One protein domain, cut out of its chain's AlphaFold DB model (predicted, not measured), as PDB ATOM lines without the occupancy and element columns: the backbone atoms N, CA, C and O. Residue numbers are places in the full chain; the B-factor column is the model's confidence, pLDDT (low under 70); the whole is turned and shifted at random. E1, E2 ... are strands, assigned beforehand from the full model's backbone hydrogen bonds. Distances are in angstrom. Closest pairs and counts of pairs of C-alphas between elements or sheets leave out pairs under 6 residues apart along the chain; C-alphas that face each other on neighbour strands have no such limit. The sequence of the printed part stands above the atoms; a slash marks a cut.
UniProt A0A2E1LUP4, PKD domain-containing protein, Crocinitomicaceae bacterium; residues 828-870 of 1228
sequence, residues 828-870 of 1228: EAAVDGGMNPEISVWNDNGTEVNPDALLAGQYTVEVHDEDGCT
ATOM      1  N   GLU A 828     -25.550 -10.826 -28.984       91.69
ATOM      2  CA  GLU A 828     -25.255 -12.088 -28.316       91.69
ATOM      3  C   GLU A 828     -23.813 -12.481 -28.653       91.69
ATOM      4  O   GLU A 828     -23.451 -12.643 -29.820       91.69
ATOM      5  N   ALA A 829     -22.977 -12.592 -27.624       89.25
ATOM      6  CA  ALA A 829     -21.589 -13.010 -27.747       89.25
ATOM      7  C   ALA A 829     -21.449 -14.455 -27.256       89.25
ATOM      8  O   ALA A 829     -21.769 -14.762 -26.108       89.25
ATOM      9  N   ALA A 830     -20.967 -15.337 -28.127       87.31
ATOM     10  CA  ALA A 830     -20.614 -16.706 -27.790       87.31
ATOM     11  C   ALA A 830     -19.089 -16.822 -27.731       87.31
ATOM     12  O   ALA A 830     -18.397 -16.543 -28.712       87.31
ATOM     13  N   VAL A 831     -18.578 -17.228 -26.570       85.75
ATOM     14  CA  VAL A 831     -17.150 -17.462 -26.345       85.75
ATOM     15  C   VAL A 831     -16.924 -18.965 -26.238       85.75
ATOM     16  O   VAL A 831     -17.579 -19.630 -25.434       85.75
ATOM     17  N   ASP A 832     -16.026 -19.499 -27.062       81.06
ATOM     18  CA  ASP A 832     -15.497 -20.859 -26.930       81.06
ATOM     19  C   ASP A 832     -14.033 -20.771 -26.490       81.06
ATOM     20  O   ASP A 832     -13.275 -19.957 -27.014       81.06
ATOM     21  N   GLY A 833     -13.642 -21.580 -25.510       73.56
ATOM     22  CA  GLY A 833     -12.336 -21.483 -24.852       73.56
ATOM     23  C   GLY A 833     -12.182 -20.332 -23.843       73.56
ATOM     24  O   GLY A 833     -13.170 -19.732 -23.422       73.56
ATOM     25  N   GLY A 834     -10.940 -20.068 -23.418       70.81
ATOM     26  CA  GLY A 834     -10.606 -19.176 -22.291       70.81
ATOM     27  C   GLY A 834     -10.957 -19.742 -20.900       70.81
ATOM     28  O   GLY A 834     -11.790 -20.644 -20.772       70.81
ATOM     29  N   MET A 835     -10.321 -19.224 -19.842       69.81
ATOM     30  CA  MET A 835     -10.605 -19.602 -18.445       69.81
ATOM     31  C   MET A 835     -11.535 -18.579 -17.772       69.81
ATOM     32  O   MET A 835     -11.114 -17.492 -17.398       69.81
ATOM     33  N   ASN A 836     -12.818 -18.932 -17.614       74.12
ATOM     34  CA  ASN A 836     -13.864 -18.050 -17.059       74.12
ATOM     35  C   ASN A 836     -13.960 -16.673 -17.766       74.12
ATOM     36  O   ASN A 836     -13.733 -15.644 -17.136       74.12
ATOM     37  N   PRO A 837     -14.319 -16.627 -19.063       81.88
ATOM     38  CA  PRO A 837     -14.371 -15.376 -19.816       81.88
ATOM     39  C   PRO A 837     -15.480 -14.425 -19.330       81.88
ATOM     40  O   PRO A 837     -16.650 -14.801 -19.224       81.88
ATOM     41  N   GLU A 838     -15.114 -13.165 -19.112       88.56
ATOM     42  CA  GLU A 838     -15.981 -12.022 -18.849       88.56
ATOM     43  C   GLU A 838     -16.170 -11.194 -20.129       88.56
ATOM     44  O   GLU A 838     -15.216 -10.925 -20.859       88.56
ATOM     45  N   ILE A 839     -17.412 -10.800 -20.423       90.69
ATOM     46  CA  ILE A 839     -17.791 -10.104 -21.660       90.69
ATOM     47  C   ILE A 839     -18.252  -8.687 -21.321       90.69
ATOM     48  O   ILE A 839     -19.219  -8.511 -20.582       90.69
ATOM     49  N   SER A 840     -17.606  -7.693 -21.923       91.25
ATOM     50  CA  SER A 840     -17.954  -6.273 -21.841       91.25
ATOM     51  C   SER A 840     -18.351  -5.739 -23.219       91.25
ATOM     52  O   SER A 840     -17.737  -6.078 -24.232       91.25
ATOM     53  N   VAL A 841     -19.378  -4.888 -23.287       92.38
ATOM     54  CA  VAL A 841     -19.815  -4.251 -24.540       92.38
ATOM     55  C   VAL A 841     -19.766  -2.741 -24.397       92.38
ATOM     56  O   VAL A 841     -20.359  -2.175 -23.484       92.38
ATOM     57  N   TRP A 842     -19.095  -2.085 -25.335       93.44
ATOM     58  CA  TRP A 842     -18.831  -0.654 -25.329       93.44
ATOM     59  C   TRP A 842     -19.474   0.024 -26.536       93.44
ATOM     60  O   TRP A 842     -19.404  -0.480 -27.659       93.44
ATOM     61  N   ASN A 843     -20.079   1.190 -26.324       91.81
ATOM     62  CA  ASN A 843     -20.521   2.057 -27.418       91.81
ATOM     63  C   ASN A 843     -19.348   2.860 -28.024       91.81
ATOM     64  O   ASN A 843     -18.259   2.915 -27.455       91.81
ATOM     65  N   ASP A 844     -19.588   3.553 -29.142       84.50
ATOM     66  CA  ASP A 844     -18.578   4.384 -29.829       84.50
ATOM     67  C   ASP A 844     -17.973   5.516 -28.968       84.50
ATOM     68  O   ASP A 844     -16.921   6.061 -29.301       84.50
ATOM     69  N   ASN A 845     -18.614   5.871 -27.850       84.06
ATOM     70  CA  ASN A 845     -18.120   6.878 -26.906       84.06
ATOM     71  C   ASN A 845     -17.281   6.267 -25.766       84.06
ATOM     72  O   ASN A 845     -16.948   6.978 -24.818       84.06
ATOM     73  N   GLY A 846     -16.970   4.967 -25.817       84.50
ATOM     74  CA  GLY A 846     -16.185   4.274 -24.792       84.50
ATOM     75  C   GLY A 846     -16.933   4.072 -23.472       84.50
ATOM     76  O   GLY A 846     -16.312   4.019 -22.417       84.50
ATOM     77  N   THR A 847     -18.268   4.006 -23.503       88.00
ATOM     78  CA  THR A 847     -19.095   3.697 -22.324       88.00
ATOM     79  C   THR A 847     -19.615   2.270 -22.403       88.00
ATOM     80  O   THR A 847     -20.133   1.868 -23.448       88.00
ATOM     81  N   GLU A 848     -19.514   1.536 -21.299       90.50
ATOM     82  CA  GLU A 848     -20.073   0.193 -21.170       90.50
ATOM     83  C   GLU A 848     -21.611   0.243 -21.226       90.50
ATOM     84  O   GLU A 848     -22.247   1.123 -20.636       90.50
ATOM     85  N   VAL A 849     -22.219  -0.676 -21.973       91.94
ATOM     86  CA  VAL A 849     -23.662  -0.730 -22.229       91.94
ATOM     87  C   VAL A 849     -24.202  -2.147 -22.064       91.94
ATOM     88  O   VAL A 849     -23.491  -3.129 -22.243       91.94
ATOM     89  N   ASN A 850     -25.495  -2.258 -21.753       91.06
ATOM     90  CA  ASN A 850     -26.162  -3.553 -21.639       91.06
ATOM     91  C   ASN A 850     -26.358  -4.193 -23.034       91.06
ATOM     92  O   ASN A 850     -27.109  -3.621 -23.830       91.06
ATOM     93  N   PRO A 851     -25.779  -5.377 -23.321       91.38
ATOM     94  CA  PRO A 851     -25.874  -6.030 -24.629       91.38
ATOM     95  C   PRO A 851     -27.297  -6.418 -25.058       91.38
ATOM     96  O   PRO A 851     -27.540  -6.567 -26.253       91.38
ATOM     97  N   ASP A 852     -28.250  -6.535 -24.127       89.94
ATOM     98  CA  ASP A 852     -29.637  -6.934 -24.417       89.94
ATOM     99  C   ASP A 852     -30.548  -5.774 -24.869       89.94
ATOM    100  O   ASP A 852     -31.714  -5.994 -25.203       89.94
ATOM    101  N   ALA A 853     -30.066  -4.527 -24.814       90.25
ATOM    102  CA  ALA A 853     -30.885  -3.337 -25.046       90.25
ATOM    103  C   ALA A 853     -30.077  -2.199 -25.688       90.25
ATOM    104  O   ALA A 853     -29.691  -1.231 -25.030       90.25
ATOM    105  N   LEU A 854     -29.848  -2.313 -26.995       92.06
ATOM    106  CA  LEU A 854     -28.959  -1.448 -27.765       92.06
ATOM    107  C   LEU A 854     -29.702  -0.665 -28.854       92.06
ATOM    108  O   LEU A 854     -30.566  -1.185 -29.563       92.06
ATOM    109  N   LEU A 855     -29.334   0.607 -29.011       91.50
ATOM    110  CA  LEU A 855     -29.736   1.409 -30.169       91.50
ATOM    111  C   LEU A 855     -28.925   0.987 -31.401       91.50
ATOM    112  O   LEU A 855     -27.827   0.452 -31.272       91.50
ATOM    113  N   ALA A 856     -29.428   1.266 -32.596       90.31
ATOM    114  CA  ALA A 856     -28.695   1.037 -33.827       90.31
ATOM    115  C   ALA A 856     -27.395   1.854 -33.833       90.31
ATOM    116  O   ALA A 856     -27.396   3.056 -33.556       90.31
ATOM    117  N   GLY A 857     -26.284   1.190 -34.130       90.88
ATOM    118  CA  GLY A 857     -24.951   1.754 -33.977       90.88
ATOM    119  C   GLY A 857     -23.857   0.693 -34.012       90.88
ATOM    120  O   GLY A 857     -24.132  -0.506 -34.124       90.88
ATOM    121  N   GLN A 858     -22.612   1.156 -33.938       92.44
ATOM    122  CA  GLN A 858     -21.447   0.295 -33.825       92.44
ATOM    123  C   GLN A 858     -21.092   0.103 -32.345       92.44
ATOM    124  O   GLN A 858     -21.198   1.022 -31.530       92.44
ATOM    125  N   TYR A 859     -20.719  -1.125 -31.999       94.19
ATOM    126  CA  TYR A 859     -20.342  -1.518 -30.650       94.19
ATOM    127  C   TYR A 859     -19.054  -2.328 -30.688       94.19
ATOM    128  O   TYR A 859     -18.815  -3.125 -31.601       94.19
ATOM    129  N   THR A 860     -18.228  -2.124 -29.670       93.19
ATOM    130  CA  THR A 860     -17.006  -2.892 -29.445       93.19
ATOM    131  C   THR A 860     -17.286  -3.907 -28.349       93.19
ATOM    132  O   THR A 860     -17.627  -3.529 -27.233       93.19
ATOM    133  N   VAL A 861     -17.178  -5.192 -28.675       93.25
ATOM    134  CA  VAL A 861     -17.289  -6.287 -27.709       93.25
ATOM    135  C   VAL A 861     -15.884  -6.708 -27.320       93.25
ATOM    136  O   VAL A 861     -15.073  -7.052 -28.183       93.25
ATOM    137  N   GLU A 862     -15.610  -6.669 -26.027       91.06
ATOM    138  CA  GLU A 862     -14.345  -7.048 -25.423       91.06
ATOM    139  C   GLU A 862     -14.580  -8.233 -24.491       91.06
ATOM    140  O   GLU A 862     -15.510  -8.229 -23.689       91.06
ATOM    141  N   VAL A 863     -13.754  -9.262 -24.626       89.38
ATOM    142  CA  VAL A 863     -13.772 -10.438 -23.760       89.38
ATOM    143  C   VAL A 863     -12.425 -10.560 -23.085       89.38
ATOM    144  O   VAL A 863     -11.400 -10.490 -23.767       89.38
ATOM    145  N   HIS A 864     -12.447 -10.753 -21.772       86.62
ATOM    146  CA  HIS A 864     -11.275 -10.977 -20.939       86.62
ATOM    147  C   HIS A 864     -11.424 -12.288 -20.169       86.62
ATOM    148  O   HIS A 864     -12.513 -12.562 -19.683       86.62
ATOM    149  N   ASP A 865     -10.376 -13.094 -20.043       84.06
ATOM    150  CA  ASP A 865     -10.378 -14.256 -19.144       84.06
ATOM    151  C   ASP A 865      -9.486 -14.042 -17.910       84.06
ATOM    152  O   ASP A 865      -8.724 -13.076 -17.841       84.06
ATOM    153  N   GLU A 866      -9.605 -14.925 -16.911       74.81
ATOM    154  CA  GLU A 866      -8.871 -14.812 -15.638       74.81
ATOM    155  C   GLU A 866      -7.342 -14.915 -15.804       74.81
ATOM    156  O   GLU A 866      -6.603 -14.410 -14.957       74.81
ATOM    157  N   ASP A 867      -6.874 -15.497 -16.912       68.06
ATOM    158  CA  ASP A 867      -5.454 -15.700 -17.225       68.06
ATOM    159  C   ASP A 867      -4.848 -14.540 -18.037       68.06
ATOM    160  O   ASP A 867      -3.675 -14.565 -18.421       68.06
ATOM    161  N   GLY A 868      -5.615 -13.472 -18.271       66.75
ATOM    162  CA  GLY A 868      -5.115 -12.253 -18.896       66.75
ATOM    163  C   GLY A 868      -5.323 -12.170 -20.409       66.75
ATOM    164  O   GLY A 868      -4.864 -11.207 -21.033       66.75
ATOM    165  N   CYS A 869      -6.007 -13.140 -21.016       76.69
ATOM    166  CA  CYS A 869      -6.292 -13.164 -22.439       76.69
ATOM    167  C   CYS A 869      -7.393 -12.166 -22.804       76.69
ATOM    168  O   CYS A 869      -8.412 -12.075 -22.122       76.69
ATOM    169  N   THR A 870      -7.212 -11.417 -23.897       83.12
ATOM    170  CA  THR A 870      -8.197 -10.429 -24.368       83.12
ATOM    171  C   THR A 870      -8.528 -10.612 -25.843       83.12
ATOM    172  O   THR A 870      -7.626 -10.618 -26.687       83.12
TER     173      THR A 870
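This is residues 828 to 870 of the 1228 residues of the protein "PKD domain-containing protein" of Crocinitomicaceae bacterium (UniProt A0A2E1LUP4). The main picture is a long hairpin of two strands, E2 and E3, twisted about each other along the longest axis, with a wide loop of residues 844 to 856 joining them at one end. A shorter strand, E1, is set off to one side of this hairpin; the link that follows it, residues 833 to 837, and the last residues, 865 to 870, turn round at the hairpin's other end. The printed part has 43 residues with no named helix and three named strands in the order E1, E2, E3; the sheet is E2 - E3, antiparallel, and the class is all strand, though under half of the residues, 19 of 43, are in named elements. The whole is only just loose, close to compact, with a radius of gyration of the C-alphas of 11.3 A, and it is elongated, spanning 31 by 18 by 13 A.

Begin with E1, residues 828 to 832, which pairs with no named strand. Look at Ala 829: its C-alpha is 7.7 A from that of Ile 839 in E2, residues 838 to 843, the closest C-alphas of these two strands. The same Ala 829 is nearest to E3, residues 857 to 864, where the C-alpha of Val 861 is 8.0 A away. E1's centre is 11.7 A from the centre of E2 and 11.7 A from that of E3. Now go on to E2 and E3, which form a hairpin: they are antiparallel neighbours, with 156 degrees between their directions. Find the C-alphas that face each other, for instance 839 and 863 at 4.5 A and 843 and 859 at 4.8 A. Within hydrogen-bond range, N 838 is 2.7 A from O 864, and N 860 is 2.9 A from O 842.

Find C-alpha 828 at (-25.255, -12.088, -28.316); from there E1 runs 13.2 A to C-alpha 832. E2 begins at C-alpha 838, at (-15.981, -12.022, -18.849), and runs 17.1 A to C-alpha 843. E3, the longest strand with 8 residues, runs 22.8 A from C-alpha 857 to C-alpha 864 at (-11.275, -10.977, -20.939).

The two C-alphas farthest apart are those of Ala 856 and Asp 867, 33.1 A. The first and last printed C-alphas, of Glu 828 and Thr 870, are 17.6 A apart, and the printed part has no cut. The link from E1 to E2 is tight, with 5 residues; the link from E2 to E3 is long, with 13 residues whose C-alphas lie 8 to 17 A from the mean of the C-alphas. The mean pLDDT of the printed part is 86.0, and this predicted model is under 70 at residue 835 and at residues 867 to 868.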